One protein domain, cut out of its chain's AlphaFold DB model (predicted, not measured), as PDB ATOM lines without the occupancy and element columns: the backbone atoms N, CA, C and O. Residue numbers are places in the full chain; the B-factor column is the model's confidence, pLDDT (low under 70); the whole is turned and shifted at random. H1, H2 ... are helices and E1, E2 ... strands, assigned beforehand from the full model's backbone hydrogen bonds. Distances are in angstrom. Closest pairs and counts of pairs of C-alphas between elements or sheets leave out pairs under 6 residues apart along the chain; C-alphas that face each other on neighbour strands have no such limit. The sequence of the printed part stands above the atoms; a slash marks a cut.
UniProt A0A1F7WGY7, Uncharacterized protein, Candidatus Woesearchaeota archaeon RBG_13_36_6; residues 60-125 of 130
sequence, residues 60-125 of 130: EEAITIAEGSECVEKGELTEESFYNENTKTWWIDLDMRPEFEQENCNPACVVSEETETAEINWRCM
ATOM      1  N   GLU A  60      31.939  55.307   1.419       93.75
ATOM      2  CA  GLU A  60      32.998  54.739   0.566       93.75
ATOM      3  C   GLU A  60      34.317  54.540   1.331       93.75
ATOM      4  O   GLU A  60      34.982  53.508   1.213       93.75
ATOM      5  N   GLU A  61      34.669  55.503   2.179       94.12
ATOM      6  CA  GLU A  61      35.826  55.410   3.066       94.12
ATOM      7  C   GLU A  61      35.633  54.328   4.134       94.12
ATOM      8  O   GLU A  61      36.522  53.500   4.344       94.12
ATOM      9  N   ALA A  62      34.444  54.259   4.738       96.19
ATOM     10  CA  ALA A  62      34.109  53.210   5.692       96.19
ATOM     11  C   ALA A  62      34.192  51.811   5.060       96.19
ATOM     12  O   ALA A  62      34.760  50.898   5.659       96.19
ATOM     13  N   ILE A  63      33.692  51.647   3.831       97.25
ATOM     14  CA  ILE A  63      33.816  50.398   3.065       97.25
ATOM     15  C   ILE A  63      35.290  50.052   2.844       97.25
ATOM     16  O   ILE A  63      35.676  48.915   3.089       97.25
ATOM     17  N   THR A  64      36.132  51.022   2.477       97.19
ATOM     18  CA  THR A  64      37.574  50.788   2.274       97.19
ATOM     19  C   THR A  64      38.253  50.266   3.548       97.19
ATOM     20  O   THR A  64      39.073  49.349   3.490       97.19
ATOM     21  N   ILE A  65      37.896  50.809   4.717       97.38
ATOM     22  CA  ILE A  65      38.412  50.326   6.009       97.38
ATOM     23  C   ILE A  65      37.879  48.916   6.308       97.38
ATOM     24  O   ILE A  65      38.642  48.041   6.724       97.38
ATOM     25  N   ALA A  66      36.590  48.670   6.063       98.25
ATOM     26  CA  ALA A  66      35.962  47.368   6.267       98.25
ATOM     27  C   ALA A  66      36.568  46.269   5.370       98.25
ATOM     28  O   ALA A  66      36.822  45.162   5.852       98.25
ATOM     29  N   GLU A  67      36.871  46.577   4.106       98.06
ATOM     30  CA  GLU A  67      37.571  45.694   3.158       98.06
ATOM     31  C   GLU A  67      39.004  45.355   3.596       98.06
ATOM     32  O   GLU A  67      39.544  44.310   3.237       98.06
ATOM     33  N   GLY A  68      39.630  46.215   4.401       97.31
ATOM     34  CA  GLY A  68      40.949  45.981   4.987       97.31
ATOM     35  C   GLY A  68      40.938  45.186   6.297       97.31
ATOM     36  O   GLY A  68      41.986  45.079   6.937       97.31
ATOM     37  N   SER A  69      39.784  44.673   6.732       97.88
ATOM     38  CA  SER A  69      39.584  44.143   8.087       97.88
ATOM     39  C   SER A  69      39.127  42.684   8.127       97.88
ATOM     40  O   SER A  69      38.829  42.064   7.105       97.88
ATOM     41  N   GLU A  70      38.986  42.142   9.342       97.19
ATOM     42  CA  GLU A  70      38.438  40.797   9.553       97.19
ATOM     43  C   GLU A  70      36.997  40.630   9.035       97.19
ATOM     44  O   GLU A  70      36.546  39.497   8.844       97.19
ATOM     45  N   CYS A  71      36.272  41.731   8.797       98.19
ATOM     46  CA  CYS A  71      34.908  41.693   8.280       98.19
ATOM     47  C   CYS A  71      34.833  40.923   6.955       98.19
ATOM     48  O   CYS A  71      34.042  39.988   6.839       98.19
ATOM     49  N   VAL A  72      35.705  41.239   5.992       97.69
ATOM     50  CA  VAL A  72      35.722  40.559   4.682       97.69
ATOM     51  C   VAL A  72      36.482  39.229   4.687       97.69
ATOM     52  O   VAL A  72      36.350  38.405   3.779       97.69
ATOM     53  N   GLU A  73      37.269  38.964   5.734       96.75
ATOM     54  CA  GLU A  73      37.848  37.636   5.946       96.75
ATOM     55  C   GLU A  73      36.770  36.612   6.328       96.75
ATOM     56  O   GLU A  73      36.884  35.440   5.951       96.75
ATOM     57  N   LYS A  74      35.735  37.049   7.063       97.81
ATOM     58  CA  LYS A  74      34.687  36.195   7.647       97.81
ATOM     59  C   LYS A  74      33.320  36.295   6.961       97.81
ATOM     60  O   LYS A  74      32.485  35.417   7.177       97.81
ATOM     61  N   GLY A  75      33.093  37.305   6.131       97.25
ATOM     62  CA  GLY A  75      31.840  37.516   5.411       97.25
ATOM     63  C   GLY A  75      32.006  38.414   4.189       97.25
ATOM     64  O   GLY A  75      33.122  38.697   3.760       97.25
ATOM     65  N   GLU A  76      30.886  38.842   3.627       98.12
ATOM     66  CA  GLU A  76      30.793  39.791   2.518       98.12
ATOM     67  C   GLU A  76      30.018  41.031   2.987       98.12
ATOM     68  O   GLU A  76      29.017  40.913   3.693       98.12
ATOM     69  N   LEU A  77      30.498  42.231   2.641       98.12
ATOM     70  CA  LEU A  77      29.796  43.482   2.943       98.12
ATOM     71  C   LEU A  77      28.569  43.610   2.038       98.12
ATOM     72  O   LEU A  77      28.668  43.410   0.827       98.12
ATOM     73  N   THR A  78      27.430  43.978   2.616       97.50
ATOM     74  CA  THR A  78      26.185  44.219   1.872       97.50
ATOM     75  C   THR A  78      26.010  45.704   1.533       97.50
ATOM     76  O   THR A  78      26.744  46.569   2.016       97.50
ATOM     77  N   GLU A  79      25.010  46.027   0.708       95.44
ATOM     78  CA  GLU A  79      24.612  47.418   0.442       95.44
ATOM     79  C   GLU A  79      23.813  48.040   1.607       95.44
ATOM     80  O   GLU A  79      23.621  49.258   1.657       95.44
ATOM     81  N   GLU A  80      23.338  47.221   2.552       96.81
ATOM     82  CA  GLU A  80      22.581  47.692   3.709       96.81
ATOM     83  C   GLU A  80      23.537  48.303   4.736       96.81
ATOM     84  O   GLU A  80      24.373  47.634   5.339       96.81
ATOM     85  N   SER A  81      23.427  49.615   4.936       96.31
ATOM     86  CA  SER A  81      24.274  50.342   5.873       96.31
ATOM     87  C   SER A  81      23.547  51.517   6.514       96.31
ATOM     88  O   SER A  81      22.575  52.056   5.978       96.31
ATOM     89  N   PHE A  82      24.028  51.934   7.682       96.06
ATOM     90  CA  PHE A  82      23.611  53.178   8.314       96.06
ATOM     91  C   PHE A  82      24.755  53.802   9.112       96.06
ATOM     92  O   PHE A  82      25.652  53.115   9.599       96.06
ATOM     93  N   TYR A  83      24.689  55.117   9.293       96.06
ATOM     94  CA  TYR A  83      25.604  55.846  10.159       96.06
ATOM     95  C   TYR A  83      24.950  56.148  11.509       96.06
ATOM     96  O   TYR A  83      23.782  56.543  11.579       96.06
ATOM     97  N   ASN A  84      25.700  55.958  12.593       94.38
ATOM     98  CA  ASN A  84      25.272  56.289  13.948       94.38
ATOM     99  C   ASN A  84      26.034  57.510  14.467       94.38
ATOM    100  O   ASN A  84      27.169  57.395  14.925       94.38
ATOM    101  N   GLU A  85      25.359  58.657  14.480       90.62
ATOM    102  CA  GLU A  85      25.881  59.937  14.975       90.62
ATOM    103  C   GLU A  85      26.335  59.918  16.440       90.62
ATOM    104  O   GLU A  85      27.253  60.647  16.814       90.62
ATOM    105  N   ASN A  86      25.692  59.107  17.288       93.31
ATOM    106  CA  ASN A  86      25.999  59.081  18.721       93.31
ATOM    107  C   ASN A  86      27.338  58.399  18.997       93.31
ATOM    108  O   ASN A  86      28.029  58.765  19.944       93.31
ATOM    109  N   THR A  87      27.664  57.379  18.204       94.06
ATOM    110  CA  THR A  87      28.894  56.592  18.342       94.06
ATOM    111  C   THR A  87      29.927  56.918  17.275       94.06
ATOM    112  O   THR A  87      31.022  56.377  17.345       94.06
ATOM    113  N   LYS A  88      29.589  57.783  16.309       94.44
ATOM    114  CA  LYS A  88      30.435  58.145  15.165       94.44
ATOM    115  C   LYS A  88      30.948  56.904  14.432       94.44
ATOM    116  O   LYS A  88      32.144  56.710  14.232       94.44
ATOM    117  N   THR A  89      30.014  56.014  14.097       96.62
ATOM    118  CA  THR A  89      30.319  54.717  13.474       96.62
ATOM    119  C   THR A  89      29.413  54.425  12.291       96.62
ATOM    120  O   THR A  89      28.189  54.553  12.417       96.62
ATOM    121  N   TRP A  90      29.986  53.906  11.212       97.69
ATOM    122  CA  TRP A  90      29.241  53.213  10.166       97.69
ATOM    123  C   TRP A  90      28.948  51.782  10.581       97.69
ATOM    124  O   TRP A  90      29.807  51.099  11.125       97.69
ATOM    125  N   TRP A  91      27.731  51.336  10.313       98.19
ATOM    126  CA  TRP A  91      27.292  49.960  10.471       98.19
ATOM    127  C   TRP A  91      26.918  49.452   9.089       98.19
ATOM    128  O   TRP A  91      25.955  49.945   8.505       98.19
ATOM    129  N   ILE A  92      27.696  48.513   8.566       98.56
ATOM    130  CA  ILE A  92      27.499  47.910   7.246       98.56
ATOM    131  C   ILE A  92      27.140  46.449   7.485       98.56
ATOM    132  O   ILE A  92      27.922  45.727   8.101       98.56
ATOM    133  N   ASP A  93      25.960  46.016   7.063       98.12
ATOM    134  CA  ASP A  93      25.505  44.654   7.322       98.12
ATOM    135  C   ASP A  93      26.364  43.640   6.555       98.12
ATOM    136  O   ASP A  93      26.887  43.929   5.472       98.12
ATOM    137  N   LEU A  94      26.556  42.469   7.165       98.12
ATOM    138  CA  LEU A  94      27.433  41.412   6.667       98.12
ATOM    139  C   LEU A  94      26.637  40.159   6.307       98.12
ATOM    140  O   LEU A  94      25.861  39.658   7.121       98.12
ATOM    141  N   ASP A  95      26.951  39.576   5.155       97.69
ATOM    142  CA  ASP A  95      26.601  38.198   4.830       97.69
ATOM    143  C   ASP A  95      27.756  37.291   5.270       97.69
ATOM    144  O   ASP A  95      28.820  37.232   4.650       97.69
ATOM    145  N   MET A  96      27.589  36.622   6.409       97.88
ATOM    146  CA  MET A  96      28.652  35.809   7.003       97.88
ATOM    147  C   MET A  96      28.844  34.496   6.258       97.88
ATOM    148  O   MET A  96      27.892  33.893   5.769       97.88
ATOM    149  N   ARG A  97      30.084  33.996   6.231       97.44
ATOM    150  CA  ARG A  97      30.321  32.629   5.762       97.44
ATOM    151  C   ARG A  97      29.715  31.617   6.746       97.44
ATOM    152  O   ARG A  97      29.766  31.868   7.955       97.44
ATOM    153  N   PRO A  98      29.243  30.447   6.273       96.38
ATOM    154  CA  PRO A  98      28.542  29.469   7.109       96.38
ATOM    155  C   PRO A  98      29.313  29.012   8.353       96.38
ATOM    156  O   PRO A  98      28.713  28.681   9.370       96.38
ATOM    157  N   GLU A  99      30.649  28.991   8.302       96.19
ATOM    158  CA  GLU A  99      31.490  28.633   9.451       96.19
ATOM    159  C   GLU A  99      31.487  29.667  10.594       96.19
ATOM    160  O   GLU A  99      31.891  29.334  11.711       96.19
ATOM    161  N   PHE A 100      31.051  30.902  10.329       95.88
ATOM    162  CA  PHE A 100      31.024  32.009  11.289       95.88
ATOM    163  C   PHE A 100      29.608  32.494  11.622       95.88
ATOM    164  O   PHE A 100      29.466  33.367  12.480       95.88
ATOM    165  N   GLU A 101      28.575  31.958  10.970       94.12
ATOM    166  CA  GLU A 101      27.177  32.300  11.239       94.12
ATOM    167  C   GLU A 101      26.784  32.013  12.699       94.12
ATOM    168  O   GLU A 101      27.183  31.014  13.302       94.12
ATOM    169  N   GLN A 102      25.963  32.898  13.271       92.75
ATOM    170  CA  GLN A 102      25.396  32.736  14.609       92.75
ATOM    171  C   GLN A 102      23.873  32.709  14.527       92.75
ATOM    172  O   GLN A 102      23.254  33.584  13.918       92.75
ATOM    173  N   GLU A 103      23.257  31.712  15.166       91.94
ATOM    174  CA  GLU A 103      21.801  31.583  15.175       91.94
ATOM    175  C   GLU A 103      21.136  32.804  15.822       91.94
ATOM    176  O   GLU A 103      21.483  33.213  16.931       91.94
ATOM    177  N   ASN A 104      20.110  33.335  15.153       91.38
ATOM    178  CA  ASN A 104      19.299  34.469  15.616       91.38
ATOM    179  C   ASN A 104      20.081  35.782  15.810       91.38
ATOM    180  O   ASN A 104      19.673  36.632  16.609       91.38
ATOM    181  N   CYS A 105      21.173  35.969  15.070       94.62
ATOM    182  CA  CYS A 105      21.956  37.196  15.076       94.62
ATOM    183  C   CYS A 105      22.047  37.818  13.684       94.62
ATOM    184  O   CYS A 105      22.184  37.110  12.695       94.62
ATOM    185  N   ASN A 106      22.023  39.151  13.638       95.31
ATOM    186  CA  ASN A 106      22.306  39.925  12.431       95.31
ATOM    187  C   ASN A 106      23.668  40.623  12.606       95.31
ATOM    188  O   ASN A 106      23.780  41.485  13.490       95.31
ATOM    189  N   PRO A 107      24.706  40.221  11.855       97.69
ATOM    190  CA  PRO A 107      26.040  40.799  11.950       97.69
ATOM    191  C   PRO A 107      26.165  42.089  11.140       97.69
ATOM    192  O   PRO A 107      25.531  42.262  10.104       97.69
ATOM    193  N   ALA A 108      27.044  42.972  11.598       98.38
ATOM    194  CA  ALA A 108      27.482  44.140  10.851       98.38
ATOM    195  C   ALA A 108      28.969  44.395  11.081       98.38
ATOM    196  O   ALA A 108      29.479  44.195  12.185       98.38
ATOM    197  N   CYS A 109      29.649  44.875  10.049       98.69
ATOM    198  CA  CYS A 109      30.954  45.488  10.167       98.69
ATOM    199  C   CYS A 109      30.768  46.916  10.681       98.69
ATOM    200  O   CYS A 109      30.129  47.744  10.026       98.69
ATOM    201  N   VAL A 110      31.282  47.190  11.875       98.44
ATOM    202  CA  VAL A 110      31.196  48.500  12.513       98.44
ATOM    203  C   VAL A 110      32.519  49.214  12.336       98.44
ATOM    204  O   VAL A 110      33.528  48.782  12.887       98.44
ATOM    205  N   VAL A 111      32.503  50.306  11.579       98.25
ATOM    206  CA  VAL A 111      33.677  51.133  11.297       98.25
ATOM    207  C   VAL A 111      33.601  52.399  12.134       98.25
ATOM    208  O   VAL A 111      32.607  53.122  12.063       98.25
ATOM    209  N   SER A 112      34.623  52.665  12.944       96.38
ATOM    210  CA  SER A 112      34.712  53.880  13.757       96.38
ATOM    211  C   SER A 112      35.363  55.016  12.977       96.38
ATOM    212  O   SER A 112      36.464  54.855  12.453       96.38
ATOM    213  N   GLU A 113      34.713  56.181  12.965       91.94
ATOM    214  CA  GLU A 113      35.293  57.419  12.439       91.94
ATOM    215  C   GLU A 113      36.459  57.919  13.301       91.94
ATOM    216  O   GLU A 113      37.418  58.474  12.783       91.94
ATOM    217  N   GLU A 114      36.398  57.710  14.618       89.69
ATOM    218  CA  GLU A 114      37.409  58.224  15.549       89.69
ATOM    219  C   GLU A 114      38.717  57.431  15.485       89.69
ATOM    220  O   GLU A 114      39.800  58.011  15.570       89.69
ATOM    221  N   THR A 115      38.628  56.103  15.372       93.75
ATOM    222  CA  THR A 115      39.804  55.220  15.419       93.75
ATOM    223  C   THR A 115      40.215  54.664  14.063       93.75
ATOM    224  O   THR A 115      41.274  54.046  13.989       93.75
ATOM    225  N   GLU A 116      39.407  54.860  13.017       94.25
ATOM    226  CA  GLU A 116      39.623  54.297  11.675       94.25
ATOM    227  C   GLU A 116      39.799  52.762  11.703       94.25
ATOM    228  O   GLU A 116      40.582  52.176  10.955       94.25
ATOM    229  N   THR A 117      39.074  52.087  12.601       96.44
ATOM    230  CA  THR A 117      39.096  50.623  12.759       96.44
ATOM    231  C   THR A 117      37.735  50.011  12.464       96.44
ATOM    232  O   THR A 117      36.704  50.635  12.717       96.44
ATOM    233  N   ALA A 118      37.738  48.763  11.995       98.38
ATOM    234  CA  ALA A 118      36.541  47.979  11.718       98.38
ATOM    235  C   ALA A 118      36.489  46.708  12.579       98.38
ATOM    236  O   ALA A 118      37.482  45.985  12.678       98.38
ATOM    237  N   GLU A 119      35.330  46.436  13.178       98.12
ATOM    238  CA  GLU A 119      35.080  45.265  14.029       98.12
ATOM    239  C   GLU A 119      33.691  44.673  13.746       98.12
ATOM    240  O   GLU A 119      32.742  45.399  13.446       98.12
ATOM    241  N   ILE A 120      33.532  43.352  13.873       98.38
ATOM    242  CA  ILE A 120      32.226  42.700  13.679       98.38
ATOM    243  C   ILE A 120      31.370  42.837  14.946       98.38
ATOM    244  O   ILE A 120      31.741  42.352  16.017       98.38
ATOM    245  N   ASN A 121      30.173  43.407  14.814       97.81
ATOM    246  CA  ASN A 121      29.176  43.501  15.880       97.81
ATOM    247  C   ASN A 121      27.935  42.651  15.565       97.81
ATOM    248  O   ASN A 121      27.430  42.662  14.444       97.81
ATOM    249  N   TRP A 122      27.420  41.932  16.567       95.88
ATOM    250  CA  TRP A 122      26.295  41.008  16.422       95.88
ATOM    251  C   TRP A 122      25.052  41.522  17.144       95.88
ATOM    252  O   TRP A 122      25.014  41.613  18.374       95.88
ATOM    253  N   ARG A 123      23.988  41.789  16.387       93.75
ATOM    254  CA  ARG A 123      22.679  42.175  16.929       93.75
ATOM    255  C   ARG A 123      21.806  40.932  17.047       93.75
ATOM    256  O   ARG A 123      21.107  40.559  16.106       93.75
ATOM    257  N   CYS A 124      21.880  40.271  18.196       92.75
ATOM    258  CA  CYS A 124      21.164  39.025  18.451       92.75
ATOM    259  C   CYS A 124      19.803  39.258  19.108       92.75
ATOM    260  O   CYS A 124      19.688  40.010  20.079       92.75
ATOM    261  N   MET A 125      18.774  38.559  18.630       86.31
ATOM    262  CA  MET A 125      17.543  38.399  19.398       86.31
ATOM    263  C   MET A 125      17.789  37.348  20.478       86.31
ATOM    264  O   MET A 125      18.104  36.197  20.185       86.31
TER     265      MET A 125
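Overview. This is residues 60 to 125 of the 130 residues of an uncharacterized protein of Candidatus Woesearchaeota archaeon RBG_13_36_6 (UniProt A0A1F7WGY7). A strongly twisted sheet of four strands has two short helices, H1 and H2, over one face. The 66 printed residues run H1, H2, E1, E2, E3, E4; the sheet, in order E1, E2, E3, E4, is a meander, each strand the antiparallel neighbour of the one before. The class is mixed and the whole compact, with a radius of gyration of the C-alphas of 11.1 A and spans of 30 by 25 by 19 A.

Arrangement. H1, residues 60 to 67, and H2, residues 70 to 74, are on the same face of the sheet, each at a height of 8.3 A; every O i to N i+4 pair is within hydrogen-bond range. They are close but not clearly touching; their closest C-alphas, Ala 66 and Val 72, are 7.0 A apart. The closest C-alphas of H1 and E3, residues 105 to 112, are Ala 62 and Val 111, 6.0 A. E1, residues 75 to 84, bends by 81 degrees at residue 79 and forms a hairpin with E2, residues 89 to 96, with N 78 and O 93 2.9 A apart. E2 and E3 form a hairpin, N 109 to O 92 2.7 A. E3 and E4, residues 118 to 124, form another, N 108 to O 121 2.9 A.

Along the chain. H1 begins at C-alpha 60 (32.998, 54.739, 0.566). E1 is 21.6 A long and E3 21.0 A. E4 ends at C-alpha 124 (21.164, 39.025, 18.451).

Size, cuts and confidence. The printed part has no cut and no long link. No printed residue is under pLDDT 70.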